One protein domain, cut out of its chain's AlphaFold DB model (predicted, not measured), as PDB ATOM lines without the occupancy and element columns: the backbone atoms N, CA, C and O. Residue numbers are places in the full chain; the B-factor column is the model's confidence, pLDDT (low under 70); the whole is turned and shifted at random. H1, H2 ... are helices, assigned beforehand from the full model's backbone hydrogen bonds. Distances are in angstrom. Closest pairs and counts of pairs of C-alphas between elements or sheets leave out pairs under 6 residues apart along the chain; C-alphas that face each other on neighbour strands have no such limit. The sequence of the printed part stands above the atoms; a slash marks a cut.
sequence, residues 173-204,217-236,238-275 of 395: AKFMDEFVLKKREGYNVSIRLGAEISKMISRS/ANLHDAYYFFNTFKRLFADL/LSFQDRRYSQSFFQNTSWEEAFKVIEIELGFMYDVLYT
ATOM      1  N   ALA A 173     126.752 185.978 166.940       78.69
ATOM      2  CA  ALA A 173     125.736 185.086 167.481       78.69
ATOM      3  C   ALA A 173     124.320 185.578 167.144       78.69
ATOM      4  O   ALA A 173     123.538 184.836 166.564       78.69
ATOM      5  N   LYS A 174     124.028 186.864 167.370       83.25
ATOM      6  CA  LYS A 174     122.728 187.469 167.041       83.25
ATOM      7  C   LYS A 174     122.442 187.453 165.535       83.25
ATOM      8  O   LYS A 174     121.316 187.183 165.132       83.25
ATOM      9  N   PHE A 175     123.450 187.727 164.704       83.00
ATOM     10  CA  PHE A 175     123.310 187.658 163.245       83.00
ATOM     11  C   PHE A 175     123.026 186.226 162.769       83.00
ATOM     12  O   PHE A 175     122.147 186.010 161.934       83.00
ATOM     13  N   MET A 176     123.749 185.242 163.308       83.44
ATOM     14  CA  MET A 176     123.562 183.833 162.971       83.44
ATOM     15  C   MET A 176     122.224 183.297 163.466       83.44
ATOM     16  O   MET A 176     121.573 182.561 162.728       83.44
ATOM     17  N   ASP A 177     121.775 183.706 164.651       86.56
ATOM     18  CA  ASP A 177     120.450 183.365 165.165       86.56
ATOM     19  C   ASP A 177     119.351 183.899 164.240       86.56
ATOM     20  O   ASP A 177     118.449 183.154 163.856       86.56
ATOM     21  N   GLU A 178     119.460 185.156 163.794       85.44
ATOM     22  CA  GLU A 178     118.514 185.752 162.845       85.44
ATOM     23  C   GLU A 178     118.554 185.057 161.472       85.44
ATOM     24  O   GLU A 178     117.511 184.804 160.864       85.44
ATOM     25  N   PHE A 179     119.744 184.688 160.991       83.38
ATOM     26  CA  PHE A 179     119.909 183.943 159.742       83.38
ATOM     27  C   PHE A 179     119.263 182.551 159.816       83.38
ATOM     28  O   PHE A 179     118.550 182.139 158.897       83.38
ATOM     29  N   VAL A 180     119.479 181.826 160.918       87.44
ATOM     30  CA  VAL A 180     118.903 180.495 161.153       87.44
ATOM     31  C   VAL A 180     117.386 180.573 161.327       87.44
ATOM     32  O   VAL A 180     116.680 179.705 160.810       87.44
ATOM     33  N   LEU A 181     116.868 181.600 162.008       90.50
ATOM     34  CA  LEU A 181     115.429 181.847 162.136       90.50
ATOM     35  C   LEU A 181     114.781 182.084 160.770       90.50
ATOM     36  O   LEU A 181     113.869 181.345 160.408       90.50
ATOM     37  N   LYS A 182     115.324 182.995 159.954       87.25
ATOM     38  CA  LYS A 182     114.801 183.265 158.601       87.25
ATOM     39  C   LYS A 182     114.841 182.029 157.702       87.25
ATOM     40  O   LYS A 182     113.927 181.805 156.912       87.25
ATOM     41  N   LYS A 183     115.861 181.176 157.846       87.19
ATOM     42  CA  LYS A 183     115.930 179.902 157.117       87.19
ATOM     43  C   LYS A 183     114.858 178.907 157.579       87.19
ATOM     44  O   LYS A 183     114.306 178.191 156.749       87.19
ATOM     45  N   ARG A 184     114.546 178.867 158.882       86.50
ATOM     46  CA  ARG A 184     113.467 178.032 159.445       86.50
ATOM     47  C   ARG A 184     112.074 178.524 159.066       86.50
ATOM     48  O   ARG A 184     111.193 177.703 158.850       86.50
ATOM     49  N   GLU A 185     111.898 179.830 158.920       92.69
ATOM     50  CA  GLU A 185     110.667 180.455 158.418       92.69
ATOM     51  C   GLU A 185     110.454 180.244 156.904       92.69
ATOM     52  O   GLU A 185     109.432 180.649 156.358       92.69
ATOM     53  N   GLY A 186     111.393 179.582 156.215       86.00
ATOM     54  CA  GLY A 186     111.281 179.242 154.796       86.00
ATOM     55  C   GLY A 186     111.778 180.329 153.840       86.00
ATOM     56  O   GLY A 186     111.622 180.189 152.627       86.00
ATOM     57  N   TYR A 187     112.410 181.396 154.342       84.44
ATOM     58  CA  TYR A 187     113.030 182.402 153.480       84.44
ATOM     59  C   TYR A 187     114.294 181.848 152.809       84.44
ATOM     60  O   TYR A 187     115.141 181.210 153.439       84.44
ATOM     61  N   ASN A 188     114.471 182.151 151.520       79.88
ATOM     62  CA  ASN A 188     115.703 181.843 150.795       79.88
ATOM     63  C   ASN A 188     116.788 182.878 151.134       79.88
ATOM     64  O   ASN A 188     116.933 183.901 150.461       79.88
ATOM     65  N   VAL A 189     117.525 182.630 152.216       77.38
ATOM     66  CA  VAL A 189     118.584 183.524 152.692       77.38
ATOM     67  C   VAL A 189     119.923 183.110 152.081       77.38
ATOM     68  O   VAL A 189     120.413 182.007 152.316       77.38
ATOM     69  N   SER A 190     120.543 184.009 151.318       67.38
ATOM     70  CA  SER A 190     121.925 183.856 150.858       67.38
ATOM     71  C   SER A 190     122.801 184.891 151.550       67.38
ATOM     72  O   SER A 190     122.456 186.072 151.616       67.38
ATOM     73  N   ILE A 191     123.940 184.453 152.089       63.19
ATOM     74  CA  ILE A 191     124.940 185.364 152.645       63.19
ATOM     75  C   ILE A 191     125.625 186.039 151.454       63.19
ATOM     76  O   ILE A 191     126.562 185.495 150.871       63.19
ATOM     77  N   ARG A 192     125.144 187.218 151.051       52.34
ATOM     78  CA  ARG A 192     125.935 188.100 150.191       52.34
ATOM     79  C   ARG A 192     126.926 188.832 151.077       52.34
ATOM     80  O   ARG A 192     126.537 189.719 151.829       52.34
ATOM     81  N   LEU A 193     128.205 188.488 150.951       53.91
ATOM     82  CA  LEU A 193     129.274 189.381 151.384       53.91
ATOM     83  C   LEU A 193     129.054 190.709 150.645       53.91
ATOM     84  O   LEU A 193     129.031 190.725 149.413       53.91
ATOM     85  N   GLY A 194     128.735 191.763 151.398       46.28
ATOM     86  CA  GLY A 194     128.097 192.972 150.887       46.28
ATOM     87  C   GLY A 194     128.739 193.509 149.609       46.28
ATOM     88  O   GLY A 194     129.951 193.706 149.527       46.28
ATOM     89  N   ALA A 195     127.892 193.805 148.621       40.31
ATOM     90  CA  ALA A 195     128.251 194.471 147.369       40.31
ATOM     91  C   ALA A 195     128.948 195.840 147.573       40.31
ATOM     92  O   ALA A 195     129.495 196.400 146.626       40.31
ATOM     93  N   GLU A 196     128.960 196.365 148.801       41.53
ATOM     94  CA  GLU A 196     129.692 197.565 149.218       41.53
ATOM     95  C   GLU A 196     131.215 197.403 149.211       41.53
ATOM     96  O   GLU A 196     131.898 198.322 148.762       41.53
ATOM     97  N   ILE A 197     131.756 196.233 149.576       43.50
ATOM     98  CA  ILE A 197     133.207 195.982 149.476       43.50
ATOM     99  C   ILE A 197     133.610 195.915 147.998       43.50
ATOM    100  O   ILE A 197     134.587 196.532 147.580       43.50
ATOM    101  N   SER A 198     132.783 195.270 147.169       40.94
ATOM    102  CA  SER A 198     133.012 195.188 145.723       40.94
ATOM    103  C   SER A 198     132.931 196.564 145.039       40.94
ATOM    104  O   SER A 198     133.753 196.856 144.177       40.94
ATOM    105  N   LYS A 199     132.001 197.445 145.452       39.75
ATOM    106  CA  LYS A 199     131.893 198.830 144.946       39.75
ATOM    107  C   LYS A 199     133.012 199.756 145.439       39.75
ATOM    108  O   LYS A 199     133.339 200.707 144.731       39.75
ATOM    109  N   MET A 200     133.587 199.520 146.622       36.12
ATOM    110  CA  MET A 200     134.797 200.231 147.065       36.12
ATOM    111  C   MET A 200     136.025 199.803 146.254       36.12
ATOM    112  O   MET A 200     136.800 200.660 145.836       36.12
ATOM    113  N   ILE A 201     136.152 198.511 145.938       44.03
ATOM    114  CA  ILE A 201     137.252 197.981 145.119       44.03
ATOM    115  C   ILE A 201     137.166 198.506 143.677       44.03
ATOM    116  O   ILE A 201     138.161 199.021 143.168       44.03
ATOM    117  N   SER A 202     135.978 198.532 143.058       36.66
ATOM    118  CA  SER A 202     135.791 199.099 141.708       36.66
ATOM    119  C   SER A 202     136.123 200.595 141.594       36.66
ATOM    120  O   SER A 202     136.360 201.072 140.491       36.66
ATOM    121  N   ARG A 203     136.152 201.351 142.704       37.09
ATOM    122  CA  ARG A 203     136.561 202.772 142.709       37.09
ATOM    123  C   ARG A 203     138.069 202.986 142.849       37.09
ATOM    124  O   ARG A 203     138.532 204.096 142.621       37.09
ATOM    125  N   SER A 204     138.826 201.951 143.209       36.19
ATOM    126  CA  SER A 204     140.283 202.033 143.386       36.19
ATOM    127  C   SER A 204     141.083 201.643 142.144       36.19
ATOM    128  O   SER A 204     142.298 201.786 142.155       36.19
ATOM    129  N   ALA A 217     152.570 198.568 134.536       78.12
ATOM    130  CA  ALA A 217     151.529 197.580 134.827       78.12
ATOM    131  C   ALA A 217     152.043 196.498 135.792       78.12
ATOM    132  O   ALA A 217     151.473 196.312 136.864       78.12
ATOM    133  N   ASN A 218     153.199 195.903 135.475       82.06
ATOM    134  CA  ASN A 218     153.861 194.901 136.314       82.06
ATOM    135  C   ASN A 218     154.165 195.439 137.721       82.06
ATOM    136  O   ASN A 218     153.977 194.735 138.706       82.06
ATOM    137  N   LEU A 219     154.593 196.701 137.828       85.75
ATOM    138  CA  LEU A 219     154.867 197.352 139.109       85.75
ATOM    139  C   LEU A 219     153.593 197.574 139.938       85.75
ATOM    140  O   LEU A 219     153.611 197.407 141.158       85.75
ATOM    141  N   HIS A 220     152.496 197.966 139.289       83.56
ATOM    142  CA  HIS A 220     151.210 198.159 139.954       83.56
ATOM    143  C   HIS A 220     150.653 196.837 140.487       83.56
ATOM    144  O   HIS A 220     150.278 196.757 141.660       83.56
ATOM    145  N   ASP A 221     150.674 195.799 139.651       82.88
ATOM    146  CA  ASP A 221     150.230 194.456 140.020       82.88
ATOM    147  C   ASP A 221     151.107 193.890 141.144       82.88
ATOM    148  O   ASP A 221     150.589 193.423 142.161       82.88
ATOM    149  N   ALA A 222     152.433 194.039 141.043       86.56
ATOM    150  CA  ALA A 222     153.369 193.646 142.094       86.56
ATOM    151  C   ALA A 222     153.122 194.385 143.412       86.56
ATOM    152  O   ALA A 222     153.177 193.770 144.472       86.56
ATOM    153  N   TYR A 223     152.792 195.679 143.388       86.25
ATOM    154  CA  TYR A 223     152.451 196.418 144.607       86.25
ATOM    155  C   TYR A 223     151.150 195.911 145.258       86.25
ATOM    156  O   TYR A 223     151.039 195.847 146.488       86.25
ATOM    157  N   TYR A 224     150.161 195.523 144.449       84.25
ATOM    158  CA  TYR A 224     148.927 194.922 144.947       84.25
ATOM    159  C   TYR A 224     149.178 193.542 145.578       84.25
ATOM    160  O   TYR A 224     148.735 193.285 146.706       84.25
ATOM    161  N   PHE A 225     149.938 192.676 144.900       87.19
ATOM    162  CA  PHE A 225     150.310 191.363 145.431       87.19
ATOM    163  C   PHE A 225     151.197 191.470 146.660       87.19
ATOM    164  O   PHE A 225     150.911 190.808 147.655       87.19
ATOM    165  N   PHE A 226     152.147 192.400 146.674       88.25
ATOM    166  CA  PHE A 226     152.955 192.719 147.843       88.25
ATOM    167  C   PHE A 226     152.099 193.021 149.076       88.25
ATOM    168  O   PHE A 226     152.339 192.449 150.137       88.25
ATOM    169  N   ASN A 227     151.052 193.845 148.965       83.12
ATOM    170  CA  ASN A 227     150.163 194.122 150.101       83.12
ATOM    171  C   ASN A 227     149.393 192.884 150.590       83.12
ATOM    172  O   ASN A 227     149.043 192.805 151.770       83.12
ATOM    173  N   THR A 228     149.130 191.926 149.703       83.56
ATOM    174  CA  THR A 228     148.513 190.640 150.045       83.56
ATOM    175  C   THR A 228     149.529 189.715 150.718       83.56
ATOM    176  O   THR A 228     149.271 189.192 151.798       83.56
ATOM    177  N   PHE A 229     150.713 189.569 150.133       85.38
ATOM    178  CA  PHE A 229     151.812 188.735 150.613       85.38
ATOM    179  C   PHE A 229     152.375 189.198 151.951       85.38
ATOM    180  O   PHE A 229     152.622 188.387 152.839       85.38
ATOM    181  N   LYS A 230     152.464 190.512 152.169       86.56
ATOM    182  CA  LYS A 230     152.877 191.111 153.444       86.56
ATOM    183  C   LYS A 230     152.012 190.665 154.624       86.56
ATOM    184  O   LYS A 230     152.503 190.628 155.747       86.56
ATOM    185  N   ARG A 231     150.747 190.290 154.393       85.62
ATOM    186  CA  ARG A 231     149.857 189.747 155.436       85.62
ATOM    187  C   ARG A 231     150.317 188.378 155.931       85.62
ATOM    188  O   ARG A 231     150.135 188.079 157.106       85.62
ATOM    189  N   LEU A 232     150.952 187.580 155.073       85.31
ATOM    190  CA  LEU A 232     151.467 186.261 155.442       85.31
ATOM    191  C   LEU A 232     152.611 186.362 156.457       85.31
ATOM    192  O   LEU A 232     152.623 185.604 157.415       85.31
ATOM    193  N   PHE A 233     153.501 187.351 156.321       81.56
ATOM    194  CA  PHE A 233     154.575 187.620 157.298       81.56
ATOM    195  C   PHE A 233     154.074 188.133 158.655       81.56
ATOM    196  O   PHE A 233     154.836 188.205 159.617       81.56
ATOM    197  N   ALA A 234     152.802 188.521 158.728       82.31
ATOM    198  CA  ALA A 234     152.140 188.999 159.934       82.31
ATOM    199  C   ALA A 234     151.225 187.938 160.576       82.31
ATOM    200  O   ALA A 234     150.428 188.284 161.452       82.31
ATOM    201  N   ASP A 235     151.291 186.684 160.109       81.94
ATOM    202  CA  ASP A 235     150.393 185.582 160.480       81.94
ATOM    203  C   ASP A 235     148.898 185.911 160.290       81.94
ATOM    204  O   ASP A 235     148.023 185.414 161.006       81.94
ATOM    205  N   LEU A 236     148.571 186.770 159.316       82.00
ATOM    206  CA  LEU A 236     147.192 187.131 158.991       82.00
ATOM    207  C   LEU A 236     146.614 186.196 157.924       82.00
ATOM    208  O   LEU A 236     147.246 185.882 156.914       82.00
ATOM    209  N   LEU A 238     144.625 185.278 154.733       79.81
ATOM    210  CA  LEU A 238     144.282 185.900 153.452       79.81
ATOM    211  C   LEU A 238     142.764 185.929 153.230       79.81
ATOM    212  O   LEU A 238     142.062 184.951 153.496       79.81
ATOM    213  N   SER A 239     142.257 187.029 152.666       76.56
ATOM    214  CA  SER A 239     140.850 187.114 152.271       76.56
ATOM    215  C   SER A 239     140.550 186.142 151.127       76.56
ATOM    216  O   SER A 239     141.365 185.930 150.226       76.56
ATOM    217  N   PHE A 240     139.332 185.593 151.106       74.19
ATOM    218  CA  PHE A 240     138.852 184.782 149.982       74.19
ATOM    219  C   PHE A 240     138.893 185.542 148.648       74.19
ATOM    220  O   PHE A 240     139.071 184.921 147.601       74.19
ATOM    221  N   GLN A 241     138.719 186.869 148.682       73.94
ATOM    222  CA  GLN A 241     138.795 187.725 147.495       73.94
ATOM    223  C   GLN A 241     140.233 187.806 146.976       73.94
ATOM    224  O   GLN A 241     140.465 187.464 145.819       73.94
ATOM    225  N   ASP A 242     141.184 188.142 147.853       76.75
ATOM    226  CA  ASP A 242     142.612 188.249 147.526       76.75
ATOM    227  C   ASP A 242     143.141 186.931 146.931       76.75
ATOM    228  O   ASP A 242     143.817 186.919 145.901       76.75
ATOM    229  N   ARG A 243     142.746 185.789 147.518       78.81
ATOM    230  CA  ARG A 243     143.135 184.455 147.033       78.81
ATOM    231  C   ARG A 243     142.589 184.149 145.640       78.81
ATOM    232  O   ARG A 243     143.323 183.630 144.803       78.81
ATOM    233  N   ARG A 244     141.307 184.439 145.386       78.00
ATOM    234  CA  ARG A 244     140.697 184.210 144.066       78.00
ATOM    235  C   ARG A 244     141.316 185.101 143.001       78.00
ATOM    236  O   ARG A 244     141.546 184.630 141.893       78.00
ATOM    237  N   TYR A 245     141.591 186.356 143.341       79.69
ATOM    238  CA  TYR A 245     142.204 187.300 142.420       79.69
ATOM    239  C   TYR A 245     143.619 186.859 142.032       79.69
ATOM    240  O   TYR A 245     143.902 186.713 140.846       79.69
ATOM    241  N   SER A 246     144.458 186.529 143.019       83.69
ATOM    242  CA  SER A 246     145.804 185.991 142.786       83.69
ATOM    243  C   SER A 246     145.784 184.744 141.900       83.69
ATOM    244  O   SER A 246     146.499 184.689 140.904       83.69
ATOM    245  N   GLN A 247     144.890 183.789 142.177       85.31
ATOM    246  CA  GLN A 247     144.730 182.606 141.327       85.31
ATOM    247  C   GLN A 247     144.334 182.966 139.893       85.31
ATOM    248  O   GLN A 247     144.915 182.430 138.956       85.31
ATOM    249  N   SER A 248     143.373 183.876 139.714       85.12
ATOM    250  CA  SER A 248     142.929 184.286 138.378       85.12
ATOM    251  C   SER A 248     144.006 185.031 137.592       85.12
ATOM    252  O   SER A 248     144.095 184.856 136.383       85.12
ATOM    253  N   PHE A 249     144.846 185.821 138.264       84.88
ATOM    254  CA  PHE A 249     145.966 186.514 137.638       84.88
ATOM    255  C   PHE A 249     147.020 185.508 137.162       84.88
ATOM    256  O   PHE A 249     147.282 185.410 135.971       84.88
ATOM    257  N   PHE A 250     147.537 184.663 138.059       87.12
ATOM    258  CA  PHE A 250     148.595 183.705 137.714       87.12
ATOM    259  C   PHE A 250     148.165 182.611 136.724       87.12
ATOM    260  O   PHE A 250     149.018 182.010 136.080       87.12
ATOM    261  N   GLN A 251     146.865 182.341 136.581       87.69
ATOM    262  CA  GLN A 251     146.349 181.417 135.561       87.69
ATOM    263  C   GLN A 251     146.242 182.045 134.168       87.69
ATOM    264  O   GLN A 251     146.284 181.318 133.178       87.69
ATOM    265  N   ASN A 252     146.078 183.367 134.093       83.69
ATOM    266  CA  ASN A 252     145.844 184.082 132.839       83.69
ATOM    267  C   ASN A 252     147.103 184.781 132.299       83.69
ATOM    268  O   ASN A 252     147.134 185.137 131.123       83.69
ATOM    269  N   THR A 253     148.116 184.982 133.141       84.44
ATOM    270  CA  THR A 253     149.359 185.694 132.815       84.44
ATOM    271  C   THR A 253     150.441 184.742 132.288       84.44
ATOM    272  O   THR A 253     150.468 183.555 132.623       84.44
ATOM    273  N   SER A 254     151.356 185.256 131.459       89.56
ATOM    274  CA  SER A 254     152.531 184.502 131.011       89.56
ATOM    275  C   SER A 254     153.500 184.217 132.171       89.56
ATOM    276  O   SER A 254     153.534 184.937 133.169       89.56
ATOM    277  N   TRP A 255     154.317 183.166 132.059       87.94
ATOM    278  CA  TRP A 255     155.279 182.830 133.115       87.94
ATOM    279  C   TRP A 255     156.333 183.935 133.307       87.94
ATOM    280  O   TRP A 255     156.674 184.231 134.445       87.94
ATOM    281  N   GLU A 256     156.798 184.586 132.236       87.75
ATOM    282  CA  GLU A 256     157.789 185.675 132.298       87.75
ATOM    283  C   GLU A 256     157.281 186.870 133.116       87.75
ATOM    284  O   GLU A 256     157.960 187.344 134.027       87.75
ATOM    285  N   GLU A 257     156.057 187.322 132.838       85.88
ATOM    286  CA  GLU A 257     155.421 188.416 133.576       85.88
ATOM    287  C   GLU A 257     155.130 188.015 135.026       85.88
ATOM    288  O   GLU A 257     155.376 188.797 135.943       85.88
ATOM    289  N   ALA A 258     154.679 186.778 135.260       88.44
ATOM    290  CA  ALA A 258     154.445 186.263 136.605       88.44
ATOM    291  C   ALA A 258     155.731 186.225 137.448       88.44
ATOM    292  O   ALA A 258     155.723 186.679 138.592       88.44
ATOM    293  N   PHE A 259     156.844 185.732 136.889       90.69
ATOM    294  CA  PHE A 259     158.139 185.734 137.578       90.69
ATOM    295  C   PHE A 259     158.620 187.152 137.867       90.69
ATOM    296  O   PHE A 259     159.091 187.407 138.971       90.69
ATOM    297  N   LYS A 260     158.443 188.084 136.925       89.88
ATOM    298  CA  LYS A 260     158.815 189.487 137.118       89.88
ATOM    299  C   LYS A 260     158.020 190.156 138.240       89.88
ATOM    300  O   LYS A 260     158.588 190.879 139.053       89.88
ATOM    301  N   VAL A 261     156.715 189.898 138.314       89.75
ATOM    302  CA  VAL A 261     155.854 190.391 139.400       89.75
ATOM    303  C   VAL A 261     156.310 189.832 140.751       89.75
ATOM    304  O   VAL A 261     156.465 190.601 141.699       89.75
ATOM    305  N   ILE A 262     156.595 188.527 140.825       90.69
ATOM    306  CA  ILE A 262     157.082 187.865 142.048       90.69
ATOM    307  C   ILE A 262     158.465 188.393 142.459       90.69
ATOM    308  O   ILE A 262     158.720 188.591 143.643       90.69
ATOM    309  N   GLU A 263     159.361 188.646 141.506       92.12
ATOM    310  CA  GLU A 263     160.684 189.218 141.771       92.12
ATOM    311  C   GLU A 263     160.571 190.606 142.416       92.12
ATOM    312  O   GLU A 263     161.194 190.866 143.447       92.12
ATOM    313  N   ILE A 264     159.724 191.479 141.861       90.31
ATOM    314  CA  ILE A 264     159.466 192.817 142.412       90.31
ATOM    315  C   ILE A 264     158.818 192.715 143.803       90.31
ATOM    316  O   ILE A 264     159.204 193.434 144.726       90.31
ATOM    317  N   GLU A 265     157.859 191.805 143.978       90.62
ATOM    318  CA  GLU A 265     157.176 191.550 145.250       90.62
ATOM    319  C   GLU A 265     158.145 191.101 146.355       90.62
ATOM    320  O   GLU A 265     158.123 191.640 147.469       90.62
ATOM    321  N   LEU A 266     159.026 190.148 146.042       90.38
ATOM    322  CA  LEU A 266     160.077 189.684 146.945       90.38
ATOM    323  C   LEU A 266     161.093 190.791 147.236       90.38
ATOM    324  O   LEU A 266     161.513 190.930 148.385       90.38
ATOM    325  N   GLY A 267     161.434 191.612 146.239       89.56
ATOM    326  CA  GLY A 267     162.278 192.794 146.413       89.56
ATOM    327  C   GLY A 267     161.688 193.781 147.422       89.56
ATOM    328  O   GLY A 267     162.365 194.180 148.370       89.56
ATOM    329  N   PHE A 268     160.395 194.100 147.302       88.56
ATOM    330  CA  PHE A 268     159.708 194.945 148.280       88.56
ATOM    331  C   PHE A 268     159.678 194.321 149.674       88.56
ATOM    332  O   PHE A 268     159.868 195.030 150.660       88.56
ATOM    333  N   MET A 269     159.462 193.008 149.785       87.06
ATOM    334  CA  MET A 269     159.485 192.333 151.084       87.06
ATOM    335  C   MET A 269     160.871 192.365 151.724       87.06
ATOM    336  O   MET A 269     160.996 192.612 152.924       87.06
ATOM    337  N   TYR A 270     161.913 192.165 150.923       86.75
ATOM    338  CA  TYR A 270     163.290 192.258 151.381       86.75
ATOM    339  C   TYR A 270     163.598 193.656 151.931       86.75
ATOM    340  O   TYR A 270     164.142 193.786 153.030       86.75
ATOM    341  N   ASP A 271     163.160 194.701 151.224       85.25
ATOM    342  CA  ASP A 271     163.303 196.082 151.682       85.25
ATOM    343  C   ASP A 271     162.524 196.387 152.968       85.25
ATOM    344  O   ASP A 271     162.925 197.240 153.758       85.25
ATOM    345  N   VAL A 272     161.415 195.685 153.209       84.19
ATOM    346  CA  VAL A 272     160.641 195.828 154.448       84.19
ATOM    347  C   VAL A 272     161.340 195.193 155.639       84.19
ATOM    348  O   VAL A 272     161.318 195.761 156.731       84.19
ATOM    349  N   LEU A 273     161.903 194.001 155.446       81.94
ATOM    350  CA  LEU A 273     162.374 193.159 156.543       81.94
ATOM    351  C   LEU A 273     163.842 193.391 156.900       81.94
ATOM    352  O   LEU A 273     164.199 193.279 158.074       81.94
ATOM    353  N   TYR A 274     164.681 193.710 155.909       79.62
ATOM    354  CA  TYR A 274     166.139 193.665 156.056       79.62
ATOM    355  C   TYR A 274     166.839 195.004 155.807       79.62
ATOM    356  O   TYR A 274     167.985 195.180 156.242       79.62
ATOM    357  N   THR A 275     166.183 195.961 155.141       80.62
ATOM    358  CA  THR A 275     166.787 197.264 154.832       80.62
ATOM    359  C   THR A 275     166.194 198.395 155.669       80.62
ATOM    360  O   THR A 275     165.055 198.370 156.132       80.62
TER     361      THR A 275
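This is residues 173 to 204, 217 to 236 and 238 to 275 of the 395 residues of an uncharacterized protein of Vitis vinifera (UniProt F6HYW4). H3, H4 and H5 make a loose cluster in which H3 and H5 cross; H1, at the far end of the long axis, and H2 lie apart from it. The printed part has 90 residues with five named helices, H1 to H5, and no named strand: all helix. It is only just extended, close to loose, radius of gyration of the C-alphas 18.7 A, spanning 56 by 29 by 23 A.

H1, residues 173 to 184, begins at C-alpha 173 (125.736, 185.086, 167.481). H2 is residues 195 to 201, H3 217 to 229 and H4 240 to 252. H5, residues 255 to 273, is 26.6 A long and ends at C-alpha 273 (162.374, 193.159, 156.543).

H3 and H5 touch, closest C-alphas Ala 222 and Val 261 at 4.9 A, at a steep tilt of 53 degrees, the same way. H4 is close to H3 but not clearly touching, closest C-alphas Thr 228 and Asp 242 at 6.8 A. In H1 to H5 every O i to N i+4 pair is within hydrogen-bond range.

Residues 205 to 216 and 237 are not printed; the C-alpha gaps are 14.8 A and 6.4 A. Residues 190 to 204 have pLDDT under 70.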